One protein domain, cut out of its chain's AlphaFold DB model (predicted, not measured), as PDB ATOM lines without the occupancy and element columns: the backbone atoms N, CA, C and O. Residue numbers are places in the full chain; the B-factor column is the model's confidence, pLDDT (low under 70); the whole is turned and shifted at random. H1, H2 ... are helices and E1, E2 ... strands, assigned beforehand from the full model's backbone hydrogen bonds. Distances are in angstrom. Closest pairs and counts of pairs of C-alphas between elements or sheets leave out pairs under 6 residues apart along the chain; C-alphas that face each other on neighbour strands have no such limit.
ATOM      1  N   LYS A  82      39.656   2.566  14.017       34.19
ATOM      2  CA  LYS A  82      38.289   2.238  13.552       34.19
ATOM      3  C   LYS A  82      37.402   3.473  13.361       34.19
ATOM      4  O   LYS A  82      36.527   3.441  12.501       34.19
ATOM      5  N   LYS A  83      37.636   4.571  14.092       38.34
ATOM      6  CA  LYS A  83      36.834   5.800  13.943       38.34
ATOM      7  C   LYS A  83      37.182   6.627  12.702       38.34
ATOM      8  O   LYS A  83      36.358   7.416  12.267       38.34
ATOM      9  N   ILE A  84      38.353   6.429  12.099       42.25
ATOM     10  CA  ILE A  84      38.838   7.284  11.002       42.25
ATOM     11  C   ILE A  84      38.665   6.595   9.625       42.25
ATOM     12  O   ILE A  84      38.732   7.227   8.576       42.25
ATOM     13  N   ALA A  85      38.346   5.295   9.600       39.06
ATOM     14  CA  ALA A  85      38.095   4.516   8.381       39.06
ATOM     15  C   ALA A  85      36.658   4.671   7.838       39.06
ATOM     16  O   ALA A  85      35.974   3.682   7.578       39.06
ATOM     17  N   HIS A  86      36.162   5.901   7.738       46.69
ATOM     18  CA  HIS A  86      34.788   6.187   7.319       46.69
ATOM     19  C   HIS A  86      34.768   6.713   5.867       46.69
ATOM     20  O   HIS A  86      35.729   7.369   5.464       46.69
ATOM     21  N   PRO A  87      33.737   6.381   5.058       47.88
ATOM     22  CA  PRO A  87      33.595   6.858   3.690       47.88
ATOM     23  C   PRO A  87      33.677   8.376   3.693       47.88
ATOM     24  O   PRO A  87      33.052   9.040   4.518       47.88
ATOM     25  N   ILE A  88      34.518   8.881   2.800       64.81
ATOM     26  CA  ILE A  88      34.796  10.296   2.691       64.81
ATOM     27  C   ILE A  88      33.938  10.827   1.550       64.81
ATOM     28  O   ILE A  88      34.229  10.562   0.381       64.81
ATOM     29  N   GLU A  89      32.862  11.526   1.881       79.06
ATOM     30  CA  GLU A  89      31.955  12.089   0.882       79.06
ATOM     31  C   GLU A  89      32.390  13.503   0.489       79.06
ATOM     32  O   GLU A  89      32.822  14.296   1.330       79.06
ATOM     33  N   LYS A  90      32.266  13.829  -0.805       87.50
ATOM     34  CA  LYS A  90      32.463  15.197  -1.298       87.50
ATOM     35  C   LYS A  90      31.351  16.089  -0.755       87.50
ATOM     36  O   LYS A  90      30.179  15.834  -1.011       87.50
ATOM     37  N   VAL A  91      31.736  17.211  -0.162       92.38
ATOM     38  CA  VAL A  91      30.828  18.297   0.209       92.38
ATOM     39  C   VAL A  91      31.207  19.551  -0.557       92.38
ATOM     40  O   VAL A  91      32.360  19.989  -0.545       92.38
ATOM     41  N   GLN A  92      30.229  20.152  -1.228       93.19
ATOM     42  CA  GLN A  92      30.399  21.494  -1.764       93.19
ATOM     43  C   GLN A  92      30.333  22.505  -0.623       93.19
ATOM     44  O   GLN A  92      29.375  22.531   0.145       93.19
ATOM     45  N   LEU A  93      31.350  23.356  -0.539       95.00
ATOM     46  CA  LEU A  93      31.437  24.379   0.492       95.00
ATOM     47  C   LEU A  93      30.720  25.651   0.038       95.00
ATOM     48  O   LEU A  93      30.702  25.989  -1.146       95.00
ATOM     49  N   ASN A  94      30.166  26.377   0.999       96.00
ATOM     50  CA  ASN A  94      29.756  27.771   0.862       96.00
ATOM     51  C   ASN A  94      30.398  28.582   2.000       96.00
ATOM     52  O   ASN A  94      31.032  28.001   2.882       96.00
ATOM     53  N   LEU A  95      30.237  29.909   1.985       94.81
ATOM     54  CA  LEU A  95      30.869  30.801   2.967       94.81
ATOM     55  C   LEU A  95      30.484  30.472   4.416       94.81
ATOM     56  O   LEU A  95      31.329  30.518   5.307       94.81
ATOM     57  N   LYS A  96      29.231  30.067   4.653       95.44
ATOM     58  CA  LYS A  96      28.790  29.640   5.982       95.44
ATOM     59  C   LYS A  96      29.492  28.348   6.396       95.44
ATOM     60  O   LYS A  96      30.103  28.300   7.453       95.44
ATOM     61  N   THR A  97      29.464  27.328   5.537       94.75
ATOM     62  CA  THR A  97      30.084  26.032   5.828       94.75
ATOM     63  C   THR A  97      31.586  26.162   6.070       94.75
ATOM     64  O   THR A  97      32.085  25.552   7.003       94.75
ATOM     65  N   ILE A  98      32.321  26.954   5.280       96.19
ATOM     66  CA  ILE A  98      33.765  27.120   5.513       96.19
ATOM     67  C   ILE A  98      34.056  27.894   6.808       96.19
ATOM     68  O   ILE A  98      35.004  27.537   7.497       96.19
ATOM     69  N   SER A  99      33.228  28.872   7.187       95.69
ATOM     70  CA  SER A  99      33.353  29.551   8.486       95.69
ATOM     71  C   SER A  99      33.056  28.604   9.660       95.69
ATOM     72  O   SER A  99      33.760  28.612  10.669       95.69
ATOM     73  N   ASP A 100      32.072  27.712   9.518       95.50
ATOM     74  CA  ASP A 100      31.802  26.666  10.513       95.50
ATOM     75  C   ASP A 100      32.994  25.692  10.633       95.50
ATOM     76  O   ASP A 100      33.397  25.333  11.742       95.50
ATOM     77  N   VAL A 101      33.604  25.309   9.505       95.38
ATOM     78  CA  VAL A 101      34.809  24.460   9.469       95.38
ATOM     79  C   VAL A 101      36.011  25.158  10.103       95.38
ATOM     80  O   VAL A 101      36.711  24.532  10.898       95.38
ATOM     81  N   GLU A 102      36.232  26.440   9.806       95.38
ATOM     82  CA  GLU A 102      37.268  27.263  10.435       95.38
ATOM     83  C   GLU A 102      37.138  27.212  11.960       95.38
ATOM     84  O   GLU A 102      38.087  26.842  12.656       95.38
ATOM     85  N   ASN A 103      35.943  27.507  12.479       95.00
ATOM     86  CA  ASN A 103      35.674  27.479  13.912       95.00
ATOM     87  C   ASN A 103      35.977  26.100  14.510       95.00
ATOM     88  O   ASN A 103      36.680  26.002  15.515       95.00
ATOM     89  N   GLN A 104      35.504  25.023  13.880       93.44
ATOM     90  CA  GLN A 104      35.753  23.661  14.356       93.44
ATOM     91  C   GLN A 104      37.243  23.303  14.361       93.44
ATOM     92  O   GLN A 104      37.736  22.719  15.327       93.44
ATOM     93  N   TRP A 105      37.976  23.648  13.305       93.38
ATOM     94  CA  TRP A 105      39.392  23.305  13.178       93.38
ATOM     95  C   TRP A 105      40.260  24.130  14.131       93.38
ATOM     96  O   TRP A 105      41.179  23.577  14.735       93.38
ATOM     97  N   ILE A 106      39.939  25.412  14.335       92.44
ATOM     98  CA  ILE A 106      40.608  26.259  15.333       92.44
ATOM     99  C   ILE A 106      40.339  25.737  16.745       92.44
ATOM    100  O   ILE A 106      41.279  25.593  17.521       92.44
ATOM    101  N   GLN A 107      39.089  25.406  17.084       92.25
ATOM    102  CA  GLN A 107      38.776  24.835  18.399       92.25
ATOM    103  C   GLN A 107      39.474  23.488  18.605       92.25
ATOM    104  O   GLN A 107      40.026  23.238  19.673       92.25
ATOM    105  N   SER A 108      39.533  22.644  17.570       86.69
ATOM    106  CA  SER A 108      40.313  21.406  17.612       86.69
ATOM    107  C   SER A 108      41.796  21.681  17.863       86.69
ATOM    108  O   SER A 108      42.393  20.996  18.683       86.69
ATOM    109  N   ALA A 109      42.393  22.669  17.193       84.69
ATOM    110  CA  ALA A 109      43.792  23.045  17.393       84.69
ATOM    111  C   ALA A 109      44.063  23.531  18.828       84.69
ATOM    112  O   ALA A 109      45.044  23.111  19.437       84.69
ATOM    113  N   ILE A 110      43.169  24.358  19.377       88.44
ATOM    114  CA  ILE A 110      43.248  24.862  20.756       88.44
ATOM    115  C   ILE A 110      43.144  23.711  21.762       88.44
ATOM    116  O   ILE A 110      43.973  23.606  22.660       88.44
ATOM    117  N   ASN A 111      42.171  22.812  21.589       89.50
ATOM    118  CA  ASN A 111      41.972  21.656  22.472       89.50
ATOM    119  C   ASN A 111      43.144  20.663  22.442       89.50
ATOM    120  O   ASN A 111      43.281  19.841  23.342       89.50
ATOM    121  N   MET A 112      43.955  20.713  21.386       83.56
ATOM    122  CA  MET A 112      45.172  19.918  21.232       83.56
ATOM    123  C   MET A 112      46.429  20.652  21.705       83.56
ATOM    124  O   MET A 112      47.522  20.121  21.526       83.56
ATOM    125  N   GLU A 113      46.281  21.849  22.278       87.88
ATOM    126  CA  GLU A 113      47.380  22.671  22.795       87.88
ATOM    127  C   GLU A 113      48.447  22.983  21.726       87.88
ATOM    128  O   GLU A 113      49.642  23.039  22.017       87.88
ATOM    129  N   LEU A 114      48.021  23.183  20.469       81.44
ATOM    130  CA  LEU A 114      48.916  23.669  19.416       81.44
ATOM    131  C   LEU A 114      49.443  25.069  19.747       81.44
ATOM    132  O   LEU A 114      48.757  25.872  20.382       81.44
ATOM    133  N   ASP A 115      50.656  25.369  19.278       82.75
ATOM    134  CA  ASP A 115      51.282  26.664  19.532       82.75
ATOM    135  C   ASP A 115      50.546  27.820  18.814       82.75
ATOM    136  O   ASP A 115      49.795  27.630  17.849       82.75
ATOM    137  N   GLU A 116      50.732  29.050  19.310       81.38
ATOM    138  CA  GLU A 116      50.048  30.232  18.768       81.38
ATOM    139  C   GLU A 116      50.385  30.478  17.290       81.38
ATOM    140  O   GLU A 116      49.519  30.913  16.525       81.38
ATOM    141  N   ASP A 117      51.608  30.148  16.864       79.44
ATOM    142  CA  ASP A 117      52.045  30.288  15.475       79.44
ATOM    143  C   ASP A 117      51.265  29.334  14.557       79.44
ATOM    144  O   ASP A 117      50.791  29.735  13.491       79.44
ATOM    145  N   GLN A 118      51.073  28.081  14.971       76.31
ATOM    146  CA  GLN A 118      50.295  27.076  14.247       76.31
ATOM    147  C   GLN A 118      48.827  27.485  14.125       76.31
ATOM    148  O   GLN A 118      48.246  27.386  13.040       76.31
ATOM    149  N   ILE A 119      48.234  27.988  15.210       78.25
ATOM    150  CA  ILE A 119      46.854  28.491  15.201       78.25
ATOM    151  C   ILE A 119      46.735  29.725  14.292       78.25
ATOM    152  O   ILE A 119      45.754  29.858  13.556       78.25
ATOM    153  N   SER A 120      47.727  30.617  14.310       77.62
ATOM    154  CA  SER A 120      47.774  31.812  13.460       77.62
ATOM    155  C   SER A 120      47.854  31.463  11.971       77.62
ATOM    156  O   SER A 120      47.114  32.022  11.159       77.62
ATOM    157  N   ILE A 121      48.682  30.479  11.606       79.25
ATOM    158  CA  ILE A 121      48.774  29.976  10.228       79.25
ATOM    159  C   ILE A 121      47.431  29.399   9.776       79.25
ATOM    160  O   ILE A 121      46.956  29.741   8.694       79.25
ATOM    161  N   LEU A 122      46.800  28.575  10.617       80.94
ATOM    162  CA  LEU A 122      45.502  27.979  10.316       80.94
ATOM    163  C   LEU A 122      44.432  29.051  10.059       80.94
ATOM    164  O   LEU A 122      43.735  28.994   9.048       80.94
ATOM    165  N   LYS A 123      44.356  30.064  10.932       82.12
ATOM    166  CA  LYS A 123      43.474  31.230  10.759       82.12
ATOM    167  C   LYS A 123      43.752  31.954   9.448       82.12
ATOM    168  O   LYS A 123      42.825  32.216   8.693       82.12
ATOM    169  N   SER A 124      45.020  32.235   9.146       83.69
ATOM    170  CA  SER A 124      45.400  32.924   7.910       83.69
ATOM    171  C   SER A 124      44.985  32.149   6.658       83.69
ATOM    172  O   SER A 124      44.592  32.772   5.669       83.69
ATOM    173  N   ASP A 125      45.070  30.819   6.679       83.31
ATOM    174  CA  ASP A 125      44.649  29.995   5.549       83.31
ATOM    175  C   ASP A 125      43.122  30.038   5.362       83.31
ATOM    176  O   ASP A 125      42.669  30.201   4.227       83.31
ATOM    177  N   PHE A 126      42.333  29.984   6.444       90.31
ATOM    178  CA  PHE A 126      40.872  30.137   6.374       90.31
ATOM    179  C   PHE A 126      40.429  31.550   5.988       90.31
ATOM    180  O   PHE A 126      39.565  31.682   5.120       90.31
ATOM    181  N   SER A 127      41.055  32.590   6.550       89.81
ATOM    182  CA  SER A 127      40.777  33.988   6.192       89.81
ATOM    183  C   SER A 127      40.948  34.198   4.692       89.81
ATOM    184  O   SER A 127      40.061  34.731   4.043       89.81
ATOM    185  N   ARG A 128      42.015  33.653   4.096       90.50
ATOM    186  CA  ARG A 128      42.204  33.708   2.643       90.50
ATOM    187  C   ARG A 128      41.078  33.014   1.870       90.50
ATOM    188  O   ARG A 128      40.625  33.545   0.862       90.50
ATOM    189  N   ILE A 129      40.639  31.825   2.297       90.81
ATOM    190  CA  ILE A 129      39.552  31.094   1.616       90.81
ATOM    191  C   ILE A 129      38.249  31.903   1.653       90.81
ATOM    192  O   ILE A 129      37.521  31.919   0.658       90.81
ATOM    193  N   LEU A 130      37.968  32.552   2.783       92.38
ATOM    194  CA  LEU A 130      36.800  33.402   2.985       92.38
ATOM    195  C   LEU A 130      36.890  34.698   2.169       92.38
ATOM    196  O   LEU A 130      35.984  34.970   1.386       92.38
ATOM    197  N   ASP A 131      37.988  35.443   2.300       90.94
ATOM    198  CA  ASP A 131      38.195  36.756   1.674       90.94
ATOM    199  C   ASP A 131      38.227  36.674   0.142       90.94
ATOM    200  O   ASP A 131      37.690  37.538  -0.550       90.94
ATOM    201  N   GLU A 132      38.846  35.625  -0.406       91.31
ATOM    202  CA  GLU A 132      38.900  35.387  -1.853       91.31
ATOM    203  C   GLU A 132      37.696  34.570  -2.367       91.31
ATOM    204  O   GLU A 132      37.620  34.236  -3.556       91.31
ATOM    205  N   GLU A 133      36.753  34.225  -1.483       92.56
ATOM    206  CA  GLU A 133      35.562  33.420  -1.767       92.56
ATOM    207  C   GLU A 133      35.878  32.148  -2.575       92.56
ATOM    208  O   GLU A 133      35.252  31.850  -3.603       92.56
ATOM    209  N   LEU A 134      36.877  31.377  -2.137       92.62
ATOM    210  CA  LEU A 134      37.403  30.207  -2.855       92.62
ATOM    211  C   LEU A 134      36.535  28.955  -2.669       92.62
ATOM    212  O   LEU A 134      37.048  27.845  -2.588       92.62
ATOM    213  N   VAL A 135      35.217  29.105  -2.590       95.81
ATOM    214  CA  VAL A 135      34.255  28.020  -2.346       95.81
ATOM    215  C   VAL A 135      33.158  27.998  -3.416       95.81
ATOM    216  O   VAL A 135      33.063  28.891  -4.262       95.81
ATOM    217  N   GLY A 136      32.327  26.956  -3.401       92.44
ATOM    218  CA  GLY A 136      31.246  26.733  -4.360       92.44
ATOM    219  C   GLY A 136      31.531  25.596  -5.341       92.44
ATOM    220  O   GLY A 136      32.398  24.750  -5.119       92.44
ATOM    221  N   ASP A 137      30.762  25.548  -6.428       92.38
ATOM    222  CA  ASP A 137      30.946  24.538  -7.468       92.38
ATOM    223  C   ASP A 137      32.119  24.914  -8.382       92.38
ATOM    224  O   ASP A 137      32.038  25.848  -9.182       92.38
ATOM    225  N   TYR A 138      33.214  24.159  -8.281       89.69
ATOM    226  CA  TYR A 138      34.420  24.409  -9.065       89.69
ATOM    227  C   TYR A 138      34.205  24.270 -10.576       89.69
ATOM    228  O   TYR A 138      34.945  24.883 -11.343       89.69
ATOM    229  N   THR A 139      33.207  23.506 -11.032       88.06
ATOM    230  CA  THR A 139      32.946  23.324 -12.473       88.06
ATOM    231  C   THR A 139      32.418  24.602 -13.131       88.06
ATOM    232  O   THR A 139      32.656  24.840 -14.312       88.06
ATOM    233  N   HIS A 140      31.802  25.482 -12.338       89.62
ATOM    234  CA  HIS A 140      31.324  26.799 -12.755       89.62
ATOM    235  C   HIS A 140      32.358  27.917 -12.509       89.62
ATOM    236  O   HIS A 140      32.115  29.077 -12.843       89.62
ATOM    237  N   ARG A 141      33.530  27.590 -11.946       85.38
ATOM    238  CA  ARG A 141      34.595  28.537 -11.568       85.38
ATOM    239  C   ARG A 141      35.872  28.294 -12.380       85.38
ATOM    240  O   ARG A 141      36.941  28.022 -11.837       85.38
ATOM    241  N   VAL A 142      35.755  28.391 -13.705       84.62
ATOM    242  CA  VAL A 142      36.856  28.122 -14.650       84.62
ATOM    243  C   VAL A 142      38.073  29.014 -14.369       84.62
ATOM    244  O   VAL A 142      37.936  30.222 -14.183       84.62
ATOM    245  N   ASN A 143      39.269  28.415 -14.368       82.06
ATOM    246  CA  ASN A 143      40.564  29.038 -14.071       82.06
ATOM    247  C   ASN A 143      40.653  29.697 -12.681       82.06
ATOM    248  O   ASN A 143      41.523  30.539 -12.458       82.06
ATOM    249  N   LYS A 144      39.776  29.330 -11.739       81.19
ATOM    250  CA  LYS A 144      39.816  29.823 -10.358       81.19
ATOM    251  C   LYS A 144      40.078  28.682  -9.384       81.19
ATOM    252  O   LYS A 144      39.581  27.568  -9.560       81.19
ATOM    253  N   GLN A 145      40.833  28.983  -8.332       86.69
ATOM    254  CA  GLN A 145      40.968  28.093  -7.185       86.69
ATOM    255  C   GLN A 145      39.612  27.945  -6.500       86.69
ATOM    256  O   GLN A 145      38.865  28.914  -6.338       86.69
ATOM    257  N   THR A 146      39.278  26.710  -6.148       92.06
ATOM    258  CA  THR A 146      38.054  26.381  -5.426       92.06
ATOM    259  C   THR A 146      38.325  25.218  -4.482       92.06
ATOM    260  O   THR A 146      38.971  24.242  -4.864       92.06
ATOM    261  N   TYR A 147      37.809  25.307  -3.264       94.19
ATOM    262  CA  TYR A 147      37.869  24.269  -2.253       94.19
ATOM    263  C   TYR A 147      36.573  23.468  -2.216       94.19
ATOM    264  O   TYR A 147      35.472  24.023  -2.256       94.19
ATOM    265  N   PHE A 148      36.709  22.154  -2.065       94.38
ATOM    266  CA  PHE A 148      35.625  21.295  -1.603       94.38
ATOM    267  C   PHE A 148      36.045  20.543  -0.339       94.38
ATOM    268  O   PHE A 148      37.234  20.346  -0.075       94.38
ATOM    269  N   GLY A 149      35.051  20.151   0.450       93.50
ATOM    270  CA  GLY A 149      35.237  19.398   1.679       93.50
ATOM    271  C   GLY A 149      35.131  17.900   1.441       93.50
ATOM    272  O   GLY A 149      34.457  17.431   0.525       93.50
ATOM    273  N   LEU A 150      35.790  17.159   2.309       88.81
ATOM    274  CA  LEU A 150      35.744  15.714   2.403       88.81
ATOM    275  C   LEU A 150      35.277  15.387   3.828       88.81
ATOM    276  O   LEU A 150      36.009  15.646   4.791       88.81
ATOM    277  N   GLN A 151      34.037  14.903   3.957       89.06
ATOM    278  CA  GLN A 151      33.378  14.682   5.250       89.06
ATOM    279  C   GLN A 151      33.356  13.211   5.664       89.06
ATOM    280  O   GLN A 151      33.301  12.332   4.806       89.06
ATOM    281  N   ASN A 152      33.369  12.943   6.970       85.00
ATOM    282  CA  ASN A 152      33.095  11.609   7.512       85.00
ATOM    283  C   ASN A 152      31.573  11.326   7.576       85.00
ATOM    284  O   ASN A 152      30.754  12.169   7.215       85.00
ATOM    285  N   LYS A 153      31.177  10.141   8.074       79.62
ATOM    286  CA  LYS A 153      29.749   9.774   8.226       79.62
ATOM    287  C   LYS A 153      28.981  10.661   9.208       79.62
ATOM    288  O   LYS A 153      27.760  10.722   9.119       79.62
ATOM    289  N   ASP A 154      29.681  11.305  10.134       84.62
ATOM    290  CA  ASP A 154      29.085  12.195  11.132       84.62
ATOM    291  C   ASP A 154      28.875  13.616  10.568       84.62
ATOM    292  O   ASP A 154      28.381  14.497  11.268       84.62
ATOM    293  N   GLY A 155      29.235  13.849   9.298       86.31
ATOM    294  CA  GLY A 155      29.132  15.148   8.630       86.31
ATOM    295  C   GLY A 155      30.269  16.113   8.972       86.31
ATOM    296  O   GLY A 155      30.237  17.271   8.559       86.31
ATOM    297  N   GLU A 156      31.289  15.667   9.708       90.12
ATOM    298  CA  GLU A 156      32.454  16.497  10.004       90.12
ATOM    299  C   GLU A 156      33.362  16.579   8.779       90.12
ATOM    300  O   GLU A 156      33.816  15.558   8.254       90.12
ATOM    301  N   ILE A 157      33.687  17.798   8.353       93.00
ATOM    302  CA  ILE A 157      34.655  18.031   7.282       93.00
ATOM    303  C   ILE A 157      36.057  17.915   7.872       93.00
ATOM    304  O   ILE A 157      36.509  18.759   8.646       93.00
ATOM    305  N   LEU A 158      36.746  16.845   7.491       89.00
ATOM    306  CA  LEU A 158      38.066  16.488   8.011       89.00
ATOM    307  C   LEU A 158      39.200  16.872   7.062       89.00
ATOM    308  O   LEU A 158      40.366  16.918   7.452       89.00
ATOM    309  N   THR A 159      38.863  17.098   5.794       89.81
ATOM    310  CA  THR A 159      39.820  17.417   4.743       89.81
ATOM    311  C   THR A 159      39.253  18.479   3.813       89.81
ATOM    312  O   THR A 159      38.084  18.424   3.432       89.81
ATOM    313  N   LEU A 160      40.102  19.427   3.431       92.44
ATOM    314  CA  LEU A 160      39.847  20.418   2.397       92.44
ATOM    315  C   LEU A 160      40.722  20.096   1.192       92.44
ATOM    316  O   LEU A 160      41.917  19.835   1.336       92.44
ATOM    317  N   VAL A 161      40.126  20.111   0.005       89.88
ATOM    318  CA  VAL A 161      40.823  19.825  -1.250       89.88
ATOM    319  C   VAL A 161      40.727  21.042  -2.147       89.88
ATOM    320  O   VAL A 161      39.629  21.467  -2.511       89.88
ATOM    321  N   GLU A 162      41.880  21.589  -2.510       89.12
ATOM    322  CA  GLU A 162      41.980  22.708  -3.434       89.12
ATOM    323  C   GLU A 162      42.094  22.204  -4.866       89.12
ATOM    324  O   GLU A 162      42.963  21.385  -5.195       89.12
ATOM    325  N   VAL A 163      41.257  22.744  -5.744       88.12
ATOM    326  CA  VAL A 163      41.292  22.426  -7.166       88.12
ATOM    327  C   VAL A 163      41.218  23.656  -8.047       88.12
ATOM    328  O   VAL A 163      40.683  24.695  -7.669       88.12
ATOM    329  N   VAL A 164      41.713  23.499  -9.273       86.31
ATOM    330  CA  VAL A 164      41.480  24.437 -10.371       86.31
ATOM    331  C   VAL A 164      40.858  23.675 -11.529       86.31
ATOM    332  O   VAL A 164      41.472  22.765 -12.094       86.31
ATOM    333  N   TYR A 165      39.645  24.065 -11.899       84.12
ATOM    334  CA  TYR A 165      38.966  23.550 -13.079       84.12
ATOM    335  C   TYR A 165      39.297  24.409 -14.294       84.12
ATOM    336  O   TYR A 165      39.158  25.628 -14.257       84.12
ATOM    337  N   ASN A 166      39.723  23.776 -15.380       83.75
ATOM    338  CA  ASN A 166      40.033  24.428 -16.644       83.75
ATOM    339  C   ASN A 166      39.321  23.704 -17.786       83.75
ATOM    340  O   ASN A 166      39.024  22.511 -17.700       83.75
ATOM    341  N   LEU A 167      39.129  24.419 -18.888       76.69
ATOM    342  CA  LEU A 167      38.644  23.868 -20.146       76.69
ATOM    343  C   LEU A 167      39.734  24.030 -21.206       76.69
ATOM    344  O   LEU A 167      40.265  25.123 -21.393       76.69
ATOM    345  N   ASN A 168      40.072  22.944 -21.897       74.06
ATOM    346  CA  ASN A 168      40.853  22.988 -23.128       74.06
ATOM    347  C   ASN A 168      39.903  22.718 -24.299       74.06
ATOM    348  O   ASN A 168      39.558  21.566 -24.569       74.06
ATOM    349  N   GLY A 169      39.404  23.782 -24.932       79.75
ATOM    350  CA  GLY A 169      38.233  23.678 -25.803       79.75
ATOM    351  C   GLY A 169      37.022  23.193 -25.002       79.75
ATOM    352  O   GLY A 169      36.675  23.790 -23.987       79.75
ATOM    353  N   SER A 170      36.407  22.087 -25.419       79.19
ATOM    354  CA  SER A 170      35.309  21.435 -24.689       79.19
ATOM    355  C   SER A 170      35.775  20.362 -23.696       79.19
ATOM    356  O   SER A 170      34.945  19.737 -23.039       79.19
ATOM    357  N   THR A 171      37.082  20.106 -23.595       80.69
ATOM    358  CA  THR A 171      37.619  19.032 -22.755       80.69
ATOM    359  C   THR A 171      37.974  19.556 -21.356       80.69
ATOM    360  O   THR A 171      38.824  20.443 -21.234       80.69
ATOM    361  N   PRO A 172      37.393  18.997 -20.283       80.00
ATOM    362  CA  PRO A 172      37.666  19.403 -18.915       80.00
ATOM    363  C   PRO A 172      39.028  18.901 -18.427       80.00
ATOM    364  O   PRO A 172      39.398  17.737 -18.608       80.00
ATOM    365  N   LEU A 173      39.754  19.784 -17.747       85.06
ATOM    366  CA  LEU A 173      40.981  19.497 -17.013       85.06
ATOM    367  C   LEU A 173      40.824  20.005 -15.582       85.06
ATOM    368  O   LEU A 173      40.804  21.213 -15.357       85.06
ATOM    369  N   VAL A 174      40.799  19.101 -14.609       80.94
ATOM    370  CA  VAL A 174      40.816  19.477 -13.192       80.94
ATOM    371  C   VAL A 174      42.216  19.250 -12.637       80.94
ATOM    372  O   VAL A 174      42.797  18.178 -12.808       80.94
ATOM    373  N   LYS A 175      42.783  20.257 -11.976       84.31
ATOM    374  CA  LYS A 175      44.071  20.158 -11.283       84.31
ATOM    375  C   LYS A 175      43.826  20.097  -9.782       84.31
ATOM    376  O   LYS A 175      43.171  20.993  -9.264       84.31
ATOM    377  N   LEU A 176      44.352  19.079  -9.107       82.69
ATOM    378  CA  LEU A 176      44.441  19.049  -7.647       82.69
ATOM    379  C   LEU A 176      45.685  19.836  -7.235       82.69
ATOM    380  O   LEU A 176      46.791  19.489  -7.652       82.69
ATOM    381  N   MET A 177      45.485  20.899  -6.458       81.81
ATOM    382  CA  MET A 177      46.544  21.829  -6.061       81.81
ATOM    383  C   MET A 177      47.089  21.523  -4.671       81.81
ATOM    384  O   MET A 177      48.300  21.552  -4.484       81.81
ATOM    385  N   SER A 178      46.208  21.231  -3.713       80.44
ATOM    386  CA  SER A 178      46.597  20.913  -2.339       80.44
ATOM    387  C   SER A 178      45.522  20.089  -1.624       80.44
ATOM    388  O   SER A 178      44.347  20.093  -2.009       80.44
ATOM    389  N   ILE A 179      45.939  19.371  -0.578       82.31
ATOM    390  CA  ILE A 179      45.054  18.721   0.393       82.31
ATOM    391  C   ILE A 179      45.460  19.214   1.779       82.31
ATOM    392  O   ILE A 179      46.624  19.124   2.161       82.31
ATOM    393  N   SER A 180      44.504  19.730   2.540       86.31
ATOM    394  CA  SER A 180      44.698  20.140   3.931       86.31
ATOM    395  C   SER A 180      43.832  19.284   4.840       86.31
ATOM    396  O   SER A 180      42.676  19.012   4.521       86.31
ATOM    397  N   HIS A 181      44.377  18.864   5.976       85.06
ATOM    398  CA  HIS A 181      43.681  18.028   6.949       85.06
ATOM    399  C   HIS A 181      43.466  18.784   8.257       85.06
ATOM    400  O   HIS A 181      44.257  19.665   8.599       85.06
ATOM    401  N   ARG A 182      42.423  18.402   9.000       85.81
ATOM    402  CA  ARG A 182      42.196  18.895  10.361       85.81
ATOM    403  C   ARG A 182      43.393  18.553  11.257       85.81
ATOM    404  O   ARG A 182      44.078  17.550  11.046       85.81
ATOM    405  N   SER A 183      43.655  19.393  12.254       79.62
ATOM    406  CA  SER A 183      44.837  19.302  13.124       79.62
ATOM    407  C   SER A 183      45.023  17.936  13.793       79.62
ATOM    408  O   SER A 183      46.149  17.461  13.915       79.62
ATOM    409  N   ASP A 184      43.932  17.266  14.169       75.75
ATOM    410  CA  ASP A 184      43.956  15.926  14.764       75.75
ATOM    411  C   ASP A 184      44.491  14.846  13.820       75.75
ATOM    412  O   ASP A 184      45.122  13.894  14.274       75.75
ATOM    413  N   ILE A 185      44.298  15.019  12.515       79.19
ATOM    414  CA  ILE A 185      44.861  14.146  11.482       79.19
ATOM    415  C   ILE A 185      46.336  14.471  11.250       79.19
ATOM    416  O   ILE A 185      47.151  13.558  11.133       79.19
ATOM    417  N   VAL A 186      46.692  15.759  11.195       75.19
ATOM    418  CA  VAL A 186      48.082  16.208  10.975       75.19
ATOM    419  C   VAL A 186      49.015  15.713  12.084       75.19
ATOM    420  O   VAL A 186      50.178  15.417  11.823       75.19
ATOM    421  N   LEU A 187      48.501  15.588  13.310       75.38
ATOM    422  CA  LEU A 187      49.251  15.103  14.469       75.38
ATOM    423  C   LEU A 187      49.245  13.576  14.644       75.38
ATOM    424  O   LEU A 187      49.804  13.073  15.623       75.38
ATOM    425  N   LEU A 188      48.636  12.817  13.729       73.44
ATOM    426  CA  LEU A 188      48.767  11.362  13.741       73.44
ATOM    427  C   LEU A 188      50.239  10.958  13.590       73.44
ATOM    428  O   LEU A 188      51.067  11.685  13.035       73.44
ATOM    429  N   ASN A 189      50.577   9.750  14.048       76.50
ATOM    430  CA  ASN A 189      51.889   9.198  13.732       76.50
ATOM    431  C   ASN A 189      52.056   9.081  12.205       76.50
ATOM    432  O   ASN A 189      51.085   9.010  11.449       76.50
ATOM    433  N   LYS A 190      53.310   9.024  11.749       72.00
ATOM    434  CA  LYS A 190      53.645   9.065  10.322       72.00
ATOM    435  C   LYS A 190      52.894   8.019   9.490       72.00
ATOM    436  O   LYS A 190      52.444   8.342   8.398       72.00
ATOM    437  N   ALA A 191      52.763   6.786   9.982       68.94
ATOM    438  CA  ALA A 191      52.101   5.708   9.249       68.94
ATOM    439  C   ALA A 191      50.591   5.959   9.102       68.94
ATOM    440  O   ALA A 191      50.044   5.813   8.006       68.94
ATOM    441  N   ASP A 192      49.942   6.398  10.177       70.44
ATOM    442  CA  ASP A 192      48.507   6.677  10.198       70.44
ATOM    443  C   ASP A 192      48.158   7.922   9.374       70.44
ATOM    444  O   ASP A 192      47.213   7.886   8.581       70.44
ATOM    445  N   TYR A 193      48.961   8.985   9.486       75.38
ATOM    446  CA  TYR A 193      48.838  10.182   8.652       75.38
ATOM    447  C   TYR A 193      48.953   9.831   7.165       75.38
ATOM    448  O   TYR A 193      48.078  10.163   6.369       75.38
ATOM    449  N   HIS A 194      50.004   9.096   6.795       71.88
ATOM    450  CA  HIS A 194      50.233   8.640   5.428       71.88
ATOM    451  C   HIS A 194      49.059   7.813   4.884       71.88
ATOM    452  O   HIS A 194      48.603   8.044   3.764       71.88
ATOM    453  N   SER A 195      48.533   6.885   5.688       69.12
ATOM    454  CA  SER A 195      47.369   6.072   5.325       69.12
ATOM    455  C   SER A 195      46.120   6.927   5.093       69.12
ATOM    456  O   SER A 195      45.411   6.743   4.099       69.12
ATOM    457  N   TYR A 196      45.859   7.899   5.971       74.38
ATOM    458  CA  TYR A 196      44.730   8.815   5.823       74.38
ATOM    459  C   TYR A 196      44.871   9.705   4.584       74.38
ATOM    460  O   TYR A 196      43.952   9.787   3.765       74.38
ATOM    461  N   HIS A 197      46.042  10.319   4.418       77.88
ATOM    462  CA  HIS A 197      46.348  11.186   3.288       77.88
ATOM    463  C   HIS A 197      46.189  10.440   1.959       77.88
ATOM    464  O   HIS A 197      45.527  10.935   1.048       77.88
ATOM    465  N   ALA A 198      46.699   9.207   1.865       70.12
ATOM    466  CA  ALA A 198      46.554   8.370   0.676       70.12
ATOM    467  C   ALA A 198      45.079   8.103   0.320       70.12
ATOM    468  O   ALA A 198      44.704   8.170  -0.851       70.12
ATOM    469  N   LYS A 199      44.226   7.846   1.320       71.06
ATOM    470  CA  LYS A 199      42.780   7.649   1.113       71.06
ATOM    471  C   LYS A 199      42.093   8.926   0.642       71.06
ATOM    472  O   LYS A 199      41.335   8.886  -0.326       71.06
ATOM    473  N   ALA A 200      42.369  10.056   1.293       76.12
ATOM    474  CA  ALA A 200      41.827  11.351   0.893       76.12
ATOM    475  C   ALA A 200      42.245  11.719  -0.540       76.12
ATOM    476  O   ALA A 200      41.420  12.174  -1.335       76.12
ATOM    477  N   LEU A 201      43.502  11.452  -0.893       76.88
ATOM    478  CA  LEU A 201      44.045  11.658  -2.228       76.88
ATOM    479  C   LEU A 201      43.365  10.771  -3.275       76.88
ATOM    480  O   LEU A 201      42.906  11.282  -4.296       76.88
ATOM    481  N   GLY A 202      43.242   9.468  -3.008       70.75
ATOM    482  CA  GLY A 202      42.542   8.532  -3.891       70.75
ATOM    483  C   GLY A 202      41.087   8.933  -4.131       70.75
ATOM    484  O   GLY A 202      40.656   9.024  -5.281       70.75
ATOM    485  N   ASN A 203      40.362   9.276  -3.063       74.31
ATOM    486  CA  ASN A 203      38.983   9.759  -3.154       74.31
ATOM    487  C   ASN A 203      38.888  11.071  -3.935       74.31
ATOM    488  O   ASN A 203      37.997  11.231  -4.766       74.31
ATOM    489  N   SER A 204      39.829  11.992  -3.726       80.19
ATOM    490  CA  SER A 204      39.877  13.245  -4.478       80.19
ATOM    491  C   SER A 204      40.031  12.965  -5.969       80.19
ATOM    492  O   SER A 204      39.198  13.408  -6.752       80.19
ATOM    493  N   VAL A 205      41.028  12.166  -6.366       76.31
ATOM    494  CA  VAL A 205      41.258  11.793  -7.773       76.31
ATOM    495  C   VAL A 205      40.020  11.143  -8.392       76.31
ATOM    496  O   VAL A 205      39.617  11.528  -9.490       76.31
ATOM    497  N   ALA A 206      39.383  10.219  -7.673       72.81
ATOM    498  CA  ALA A 206      38.138   9.579  -8.084       72.81
ATOM    499  C   ALA A 206      37.016  10.591  -8.365       72.81
ATOM    500  O   ALA A 206      36.404  10.568  -9.435       72.81
ATOM    501  N   ILE A 207      36.786  11.514  -7.428       77.94
ATOM    502  CA  ILE A 207      35.806  12.599  -7.557       77.94
ATOM    503  C   ILE A 207      36.119  13.472  -8.778       77.94
ATOM    504  O   ILE A 207      35.204  13.845  -9.516       77.94
ATOM    505  N   LEU A 208      37.392  13.813  -9.002       78.00
ATOM    506  CA  LEU A 208      37.783  14.652 -10.138       78.00
ATOM    507  C   LEU A 208      37.502  13.939 -11.462       78.00
ATOM    508  O   LEU A 208      36.903  14.532 -12.354       78.00
ATOM    509  N   LEU A 209      37.870  12.660 -11.564       72.31
ATOM    510  CA  LEU A 209      37.650  11.847 -12.763       72.31
ATOM    511  C   LEU A 209      36.167  11.614 -13.067       72.31
ATOM    512  O   LEU A 209      35.778  11.576 -14.236       72.31
ATOM    513  N   ALA A 210      35.329  11.478 -12.037       71.19
ATOM    514  CA  ALA A 210      33.882  11.377 -12.207       71.19
ATOM    515  C   ALA A 210      33.282  12.651 -12.835       71.19
ATOM    516  O   ALA A 210      32.375  12.557 -13.660       71.19
ATOM    517  N   ASN A 211      33.832  13.825 -12.505       69.31
ATOM    518  CA  ASN A 211      33.365  15.117 -13.025       69.31
ATOM    519  C   ASN A 211      33.980  15.494 -14.386       69.31
ATOM    520  O   ASN A 211      33.525  16.441 -15.024       69.31
ATOM    521  N   THR A 212      34.971  14.747 -14.880       66.25
ATOM    522  CA  THR A 212      35.518  14.889 -16.240       66.25
ATOM    523  C   THR A 212      34.860  13.896 -17.205       66.25
ATOM    524  O   THR A 212      35.551  13.173 -17.918       66.25
ATOM    525  N   SER A 213      33.525  13.811 -17.190       60.41
ATOM    526  CA  SER A 213      32.718  12.747 -17.821       60.41
ATOM    527  C   SER A 213      32.895  12.582 -19.340       60.41
ATOM    528  O   SER A 213      32.507  11.551 -19.889       60.41
ATOM    529  N   THR A 214      33.511  13.547 -20.019       63.75
ATOM    530  CA  THR A 214      33.816  13.517 -21.455       63.75
ATOM    531  C   THR A 214      35.111  12.760 -21.765       63.75
ATOM    532  O   THR A 214      36.109  12.914 -21.058       63.75
ATOM    533  N   VAL A 215      35.131  12.038 -22.890       65.31
ATOM    534  CA  VAL A 215      36.347  11.434 -23.469       65.31
ATOM    535  C   VAL A 215      37.484  12.463 -23.533       65.31
ATOM    536  O   VAL A 215      37.279  13.612 -23.930       65.31
ATOM    537  N   GLY A 216      38.683  12.065 -23.097       65.38
ATOM    538  CA  GLY A 216      39.861  12.935 -23.039       65.38
ATOM    539  C   GLY A 216      39.920  13.888 -21.841       65.38
ATOM    540  O   GLY A 216      40.940  14.570 -21.691       65.38
ATOM    541  N   GLY A 217      38.886  13.923 -20.992       70.69
ATOM    542  CA  GLY A 217      38.864  14.662 -19.729       70.69
ATOM    543  C   GLY A 217      39.940  14.170 -18.759       70.69
ATOM    544  O   GLY A 217      40.243  12.973 -18.722       70.69
ATOM    545  N   ARG A 218      40.567  15.098 -18.022       80.12
ATOM    546  CA  ARG A 218      41.798  14.809 -17.262       80.12
ATOM    547  C   ARG A 218      41.762  15.330 -15.833       80.12
ATOM    548  O   ARG A 218      41.349  16.461 -15.592       80.12
ATOM    549  N   ALA A 219      42.322  14.546 -14.921       77.44
ATOM    550  CA  ALA A 219      42.725  14.987 -13.595       77.44
ATOM    551  C   ALA A 219      44.258  15.043 -13.532       77.44
ATOM    552  O   ALA A 219      44.928  14.054 -13.836       77.44
ATOM    553  N   LYS A 220      44.823  16.194 -13.157       81.81
ATOM    554  CA  LYS A 220      46.271  16.363 -12.961       81.81
ATOM    555  C   LYS A 220      46.564  16.614 -11.487       81.81
ATOM    556  O   LYS A 220      45.940  17.474 -10.875       81.81
ATOM    557  N   VAL A 221      47.522  15.881 -10.939       77.31
ATOM    558  CA  VAL A 221      47.897  15.934  -9.522       77.31
ATOM    559  C   VAL A 221      49.401  16.126  -9.413       77.31
ATOM    560  O   VAL A 221      50.156  15.497 -10.157       77.31
ATOM    561  N   TYR A 222      49.836  16.991  -8.503       72.12
ATOM    562  CA  TYR A 222      51.241  17.110  -8.128       72.12
ATOM    563  C   TYR A 222      51.534  16.243  -6.900       72.12
ATOM    564  O   TYR A 222      50.813  16.313  -5.908       72.12
ATOM    565  N   ALA A 223      52.584  15.426  -6.963       64.81
ATOM    566  CA  ALA A 223      53.060  14.651  -5.826       64.81
ATOM    567  C   ALA A 223      54.055  15.474  -4.992       64.81
ATOM    568  O   ALA A 223      55.207  15.680  -5.392       64.81
ATOM    569  N   GLU A 224      53.614  15.924  -3.818       61.59
ATOM    570  CA  GLU A 224      54.420  16.755  -2.915       61.59
ATOM    571  C   GLU A 224      55.651  16.016  -2.368       61.59
ATOM    572  O   GLU A 224      56.721  16.608  -2.204       61.59
ATOM    573  N   ASP A 225      55.546  14.700  -2.180       62.72
ATOM    574  CA  ASP A 225      56.634  13.843  -1.727       62.72
ATOM    575  C   ASP A 225      56.651  12.471  -2.427       62.72
ATOM    576  O   ASP A 225      55.784  12.124  -3.234       62.72
ATOM    577  N   GLN A 226      57.695  11.692  -2.131       69.06
ATOM    578  CA  GLN A 226      57.901  10.361  -2.702       69.06
ATOM    579  C   GLN A 226      56.791   9.379  -2.296       69.06
ATOM    580  O   GLN A 226      56.397   8.537  -3.102       69.06
ATOM    581  N   TYR A 227      56.251   9.504  -1.080       69.31
ATOM    582  CA  TYR A 227      55.174   8.637  -0.609       69.31
ATOM    583  C   TYR A 227      53.890   8.883  -1.414       69.31
ATOM    584  O   TYR A 227      53.299   7.953  -1.959       69.31
ATOM    585  N   THR A 228      53.506  10.146  -1.572       66.38
ATOM    586  CA  THR A 228      52.379  10.616  -2.384       66.38
ATOM    587  C   THR A 228      52.527  10.163  -3.833       66.38
ATOM    588  O   THR A 228      51.573   9.661  -4.430       66.38
ATOM    589  N   LEU A 229      53.738  10.264  -4.390       68.69
ATOM    590  CA  LEU A 229      54.048   9.779  -5.735       68.69
ATOM    591  C   LEU A 229      53.802   8.270  -5.867       68.69
ATOM    592  O   LEU A 229      53.201   7.826  -6.846       68.69
ATOM    593  N   GLU A 230      54.252   7.477  -4.896       73.06
ATOM    594  CA  GLU A 230      54.043   6.028  -4.876       73.06
ATOM    595  C   GLU A 230      52.564   5.657  -4.750       73.06
ATOM    596  O   GLU A 230      52.102   4.756  -5.453       73.06
ATOM    597  N   GLN A 231      51.796   6.371  -3.925       72.06
ATOM    598  CA  GLN A 231      50.352   6.150  -3.802       72.06
ATOM    599  C   GLN A 231      49.608   6.507  -5.093       72.06
ATOM    600  O   GLN A 231      48.784   5.727  -5.565       72.06
ATOM    601  N   LEU A 232      49.939   7.633  -5.728       68.38
ATOM    602  CA  LEU A 232      49.333   8.026  -7.004       68.38
ATOM    603  C   LEU A 232      49.681   7.054  -8.138       68.38
ATOM    604  O   LEU A 232      48.826   6.768  -8.976       68.38
ATOM    605  N   LYS A 233      50.898   6.496  -8.144       72.31
ATOM    606  CA  LYS A 233      51.270   5.407  -9.062       72.31
ATOM    607  C   LYS A 233      50.449   4.144  -8.803       72.31
ATOM    608  O   LYS A 233      49.992   3.529  -9.760       72.31
ATOM    609  N   LYS A 234      50.220   3.771  -7.539       68.38
ATOM    610  CA  LYS A 234      49.346   2.635  -7.191       68.38
ATOM    611  C   LYS A 234      47.913   2.861  -7.672       68.38
ATOM    612  O   LYS A 234      47.364   1.965  -8.302       68.38
ATOM    613  N   ILE A 235      47.357   4.059  -7.475       67.06
ATOM    614  CA  ILE A 235      46.033   4.437  -7.995       67.06
ATOM    615  C   ILE A 235      46.005   4.320  -9.527       67.06
ATOM    616  O   ILE A 235      45.110   3.690 -10.078       67.06
ATOM    617  N   GLY A 236      47.004   4.866 -10.226       62.44
ATOM    618  CA  GLY A 236      47.095   4.791 -11.691       62.44
ATOM    619  C   GLY A 236      47.226   3.368 -12.238       62.44
ATOM    620  O   GLY A 236      46.747   3.089 -13.333       62.44
ATOM    621  N   ASN A 237      47.825   2.469 -11.455       62.91
ATOM    622  CA  ASN A 237      48.001   1.055 -11.783       62.91
ATOM    623  C   ASN A 237      46.838   0.162 -11.308       62.91
ATOM    624  O   ASN A 237      46.940  -1.056 -11.423       62.91
ATOM    625  N   GLY A 238      45.761   0.732 -10.754       56.16
ATOM    626  CA  GLY A 238      44.603  -0.040 -10.286       56.16
ATOM    627  C   GLY A 238      44.786  -0.751  -8.947       56.16
ATOM    628  O   GLY A 238      43.979  -1.605  -8.601       56.16
ATOM    629  N   LEU A 239      45.828  -0.412  -8.186       50.50
ATOM    630  CA  LEU A 239      46.269  -1.207  -7.040       50.50
ATOM    631  C   LEU A 239      45.747  -0.743  -5.670       50.50
ATOM    632  O   LEU A 239      45.970  -1.484  -4.723       50.50
ATOM    633  N   THR A 240      45.040   0.392  -5.527       46.44
ATOM    634  CA  THR A 240      44.266   0.710  -4.296       46.44
ATOM    635  C   THR A 240      43.204   1.818  -4.461       46.44
ATOM    636  O   THR A 240      43.319   2.677  -5.333       46.44
ATOM    637  N   ALA A 241      42.203   1.788  -3.554       44.88
ATOM    638  CA  ALA A 241      40.795   2.244  -3.640       44.88
ATOM    639  C   ALA A 241      39.860   1.292  -4.436       44.88
ATOM    640  O   ALA A 241      38.941   1.720  -5.127       44.88
ATOM    641  N   GLU A 242      40.173  -0.005  -4.327       38.38
ATOM    642  CA  GLU A 242      39.435  -1.281  -4.493       38.38
ATOM    643  C   GLU A 242      38.310  -1.494  -5.536       38.38
ATOM    644  O   GLU A 242      38.085  -2.643  -5.884       38.38
ATOM    645  N   GLU A 243      37.673  -0.492  -6.148       42.16
ATOM    646  CA  GLU A 243      36.749  -0.707  -7.293       42.16
ATOM    647  C   GLU A 243      36.774   0.407  -8.357       42.16
ATOM    648  O   GLU A 243      36.056   0.360  -9.361       42.16
ATOM    649  N   LEU A 244      37.577   1.449  -8.150       44.47
ATOM    650  CA  LEU A 244      37.466   2.688  -8.922       44.47
ATOM    651  C   LEU A 244      38.152   2.635 -10.297       44.47
ATOM    652  O   LEU A 244      37.819   3.424 -11.178       44.47
ATOM    653  N   VAL A 245      39.079   1.699 -10.512       42.97
ATOM    654  CA  VAL A 245      39.917   1.654 -11.724       42.97
ATOM    655  C   VAL A 245      39.392   0.676 -12.777       42.97
ATOM    656  O   VAL A 245      39.395   1.027 -13.956       42.97
ATOM    657  N   ASP A 246      38.808  -0.458 -12.380       40.78
ATOM    658  CA  ASP A 246      38.203  -1.406 -13.334       40.78
ATOM    659  C   ASP A 246      36.952  -0.836 -14.031       40.78
ATOM    660  O   ASP A 246      36.632  -1.217 -15.156       40.78
ATOM    661  N   LYS A 247      36.267   0.137 -13.412       45.84
ATOM    662  CA  LYS A 247      35.044   0.760 -13.955       45.84
ATOM    663  C   LYS A 247      35.285   2.010 -14.816       45.84
ATOM    664  O   LYS A 247      34.388   2.395 -15.563       45.84
ATOM    665  N   LEU A 248      36.439   2.682 -14.718       53.88
ATOM    666  CA  LEU A 248      36.600   4.042 -15.267       53.88
ATOM    667  C   LEU A 248      37.339   4.156 -16.611       53.88
ATOM    668  O   LEU A 248      37.389   5.263 -17.147       53.88
ATOM    669  N   ASN A 249      37.872   3.064 -17.173       61.69
ATOM    670  CA  ASN A 249      38.570   3.063 -18.472       61.69
ATOM    671  C   ASN A 249      39.596   4.214 -18.599       61.69
ATOM    672  O   ASN A 249      39.558   5.011 -19.535       61.69
ATOM    673  N   ILE A 250      40.484   4.357 -17.612       64.69
ATOM    674  CA  ILE A 250      41.442   5.470 -17.539       64.69
ATOM    675  C   ILE A 250      42.811   5.107 -18.129       64.69
ATOM    676  O   ILE A 250      43.235   3.954 -18.157       64.69
ATOM    677  N   THR A 251      43.518   6.122 -18.613       68.56
ATOM    678  CA  THR A 251      44.954   6.124 -18.907       68.56
ATOM    679  C   THR A 251      45.685   6.938 -17.859       68.56
ATOM    680  O   THR A 251      45.140   7.874 -17.269       68.56
ATOM    681  N   PHE A 252      46.945   6.583 -17.661       72.44
ATOM    682  CA  PHE A 252      47.810   7.165 -16.658       72.44
ATOM    683  C   PHE A 252      49.148   7.548 -17.291       72.44
ATOM    684  O   PHE A 252      49.738   6.756 -18.028       72.44
ATOM    685  N   LYS A 253      49.626   8.764 -17.009       76.88
ATOM    686  CA  LYS A 253      50.942   9.250 -17.439       76.88
ATOM    687  C   LYS A 253      51.629  10.007 -16.307       76.88
ATOM    688  O   LYS A 253      51.013  10.855 -15.661       76.88
ATOM    689  N   THR A 254      52.919   9.749 -16.122       70.12
ATOM    690  CA  THR A 254      53.789  10.493 -15.203       70.12
ATOM    691  C   THR A 254      54.714  11.435 -15.962       70.12
ATOM    692  O   THR A 254      55.366  11.024 -16.921       70.12
ATOM    693  N   GLU A 255      54.812  12.677 -15.503       70.56
ATOM    694  CA  GLU A 255      55.726  13.711 -15.997       70.56
ATOM    695  C   GLU A 255      56.469  14.288 -14.781       70.56
ATOM    696  O   GLU A 255      56.004  15.228 -14.133       70.56
ATOM    697  N   GLY A 256      57.582  13.653 -14.394       73.06
ATOM    698  CA  GLY A 256      58.256  13.941 -13.125       73.06
ATOM    699  C   GLY A 256      57.343  13.652 -11.927       73.06
ATOM    700  O   GLY A 256      56.894  12.520 -11.740       73.06
ATOM    701  N   ARG A 257      57.048  14.688 -11.131       65.75
ATOM    702  CA  ARG A 257      56.123  14.634  -9.981       65.75
ATOM    703  C   ARG A 257      54.671  14.940 -10.335       65.75
ATOM    704  O   ARG A 257      53.809  14.878  -9.463       65.75
ATOM    705  N   PHE A 258      54.377  15.260 -11.592       70.38
ATOM    706  CA  PHE A 258      53.002  15.410 -12.044       70.38
ATOM    707  C   PHE A 258      52.454  14.088 -12.565       70.38
ATOM    708  O   PHE A 258      53.073  13.415 -13.390       70.38
ATOM    709  N   LEU A 259      51.250  13.749 -12.121       78.12
ATOM    710  CA  LEU A 259      50.519  12.567 -12.548       78.12
ATOM    711  C   LEU A 259      49.242  13.022 -13.239       78.12
ATOM    712  O   LEU A 259      48.490  13.835 -12.700       78.12
ATOM    713  N   THR A 260      49.030  12.535 -14.459       80.19
ATOM    714  CA  THR A 260      47.841  12.831 -15.256       80.19
ATOM    715  C   THR A 260      47.044  11.554 -15.448       80.19
ATOM    716  O   THR A 260      47.543  10.575 -16.004       80.19
ATOM    717  N   PHE A 261      45.794  11.600 -15.011       74.12
ATOM    718  CA  PHE A 261      44.790  10.568 -15.208       74.12
ATOM    719  C   PHE A 261      43.822  11.074 -16.274       74.12
ATOM    720  O   PHE A 261      43.335  12.199 -16.163       74.12
ATOM    721  N   ALA A 262      43.558  10.290 -17.312       72.38
ATOM    722  CA  ALA A 262      42.660  10.689 -18.395       72.38
ATOM    723  C   ALA A 262      41.689   9.564 -18.742       72.38
ATOM    724  O   ALA A 262      42.109   8.414 -18.835       72.38
ATOM    725  N   ARG A 263      40.411   9.872 -18.973       67.19
ATOM    726  CA  ARG A 263      39.468   8.874 -19.508       67.19
ATOM    727  C   ARG A 263      39.794   8.550 -20.968       67.19
ATOM    728  O   ARG A 263      40.030   9.477 -21.751       67.19
ATOM    729  N   LYS A 264      39.808   7.257 -21.305       64.25
ATOM    730  CA  LYS A 264      39.847   6.770 -22.690       64.25
ATOM    731  C   LYS A 264      38.522   7.017 -23.396       64.25
ATOM    732  O   LYS A 264      37.469   6.961 -22.721       64.25
TER     733      LYS A 264
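What this domain is: This is residues 82 to 264 of the 264 residues of an uncharacterized protein of Acinetobacter sp. ANC 4178 (UniProt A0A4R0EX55). A strongly twisted sheet of seven strands curls round one long helix, H4, with H5 on the same face near the E6 end. On the opposite face is H1, which makes a helical hairpin with H2, giving three layers. The 183 printed residues hold five named helices and seven named strands, of mixed class, in the order E1 H1 H2 E2 E3 E4 H3 H4 E5 H5 E6 E7. The mixed sheet runs E1 E2 E3 E4 E5 E7 E6, with E4 and E5 parallel and the other neighbours antiparallel. The whole is compact, with a radius of gyration of the C-alphas of 16.4 A and spans of 48 by 35 by 31 A.

How they stand to each other: Start at edge strand E1, residues 89 to 92; N 91 lies 2.8 A from O 149 of E2, residues 145 to 151. E2, E3 (residues 157 to 168) and E4 (residues 171 to 181) form a meander, each strand the antiparallel neighbour of the one before; find N 148 and O 161 at 3.0 A, N 166 and O 173 at 2.8 A. Parallel to E4 is E5, residues 218 to 222, with N 220 and O 174 at 2.9 A. E7, residues 258 to 263, pairs with E5 by N 221 and O 259, 2.9 A, and forms a hairpin with edge strand E6, residues 250 to 255, by N 253 and O 260, 2.9 A. H4, residues 190 to 211, is on the sheet; its closest C-alphas to E5 are Leu 209 and Ala 219, 6.0 A. H3, residues 183 to 186, only grazes the sheet. E4, H3, H4 and E5 make a strand-helix-strand unit, parallel neighbour strands with helices between, its crossover right-handed; E5, H5 (residues 226 to 236) and E6 make a split one, E7 between the strands, also right-handed. H5 touches residues 194 to 202 of H4 alone, closest C-alphas Ala 198 and Gln 231, 6.3 A, at a steep tilt of 40 degrees, the same way. H1, residues 95 to 111, has a height over the sheet of 10.5 A. It touches H2, residues 116 to 131, closest C-alphas Glu 102 and Phe 126, 6.1 A, at a shallow tilt of 3 degrees, opposite ways. In H1, H2, H4 and H5 every O i to N i+4 pair is within hydrogen-bond range; H3 is too short for one.

Where its parts are: Find C-alpha 89 at (31.955, 12.089, 0.882), where E1 begins. H1 runs 24.2 A, H2 21.8 A, E3 31.4 A and E4 30.3 A. H4 runs 31.5 A from C-alpha 190 at (53.645, 9.065, 10.322). E7 ends at C-alpha 263, (39.468, 8.874, -19.508).

The domain as a whole: The farthest C-alphas, Glu 113 and Gly 169, are 49.5 A apart. The printed part has no cut; the links H2 to E2 and H5 to E6 are long. Mean pLDDT of the printed part is 77.1; 44 residues are under 70, among them 82 to 88 and 234 to 251.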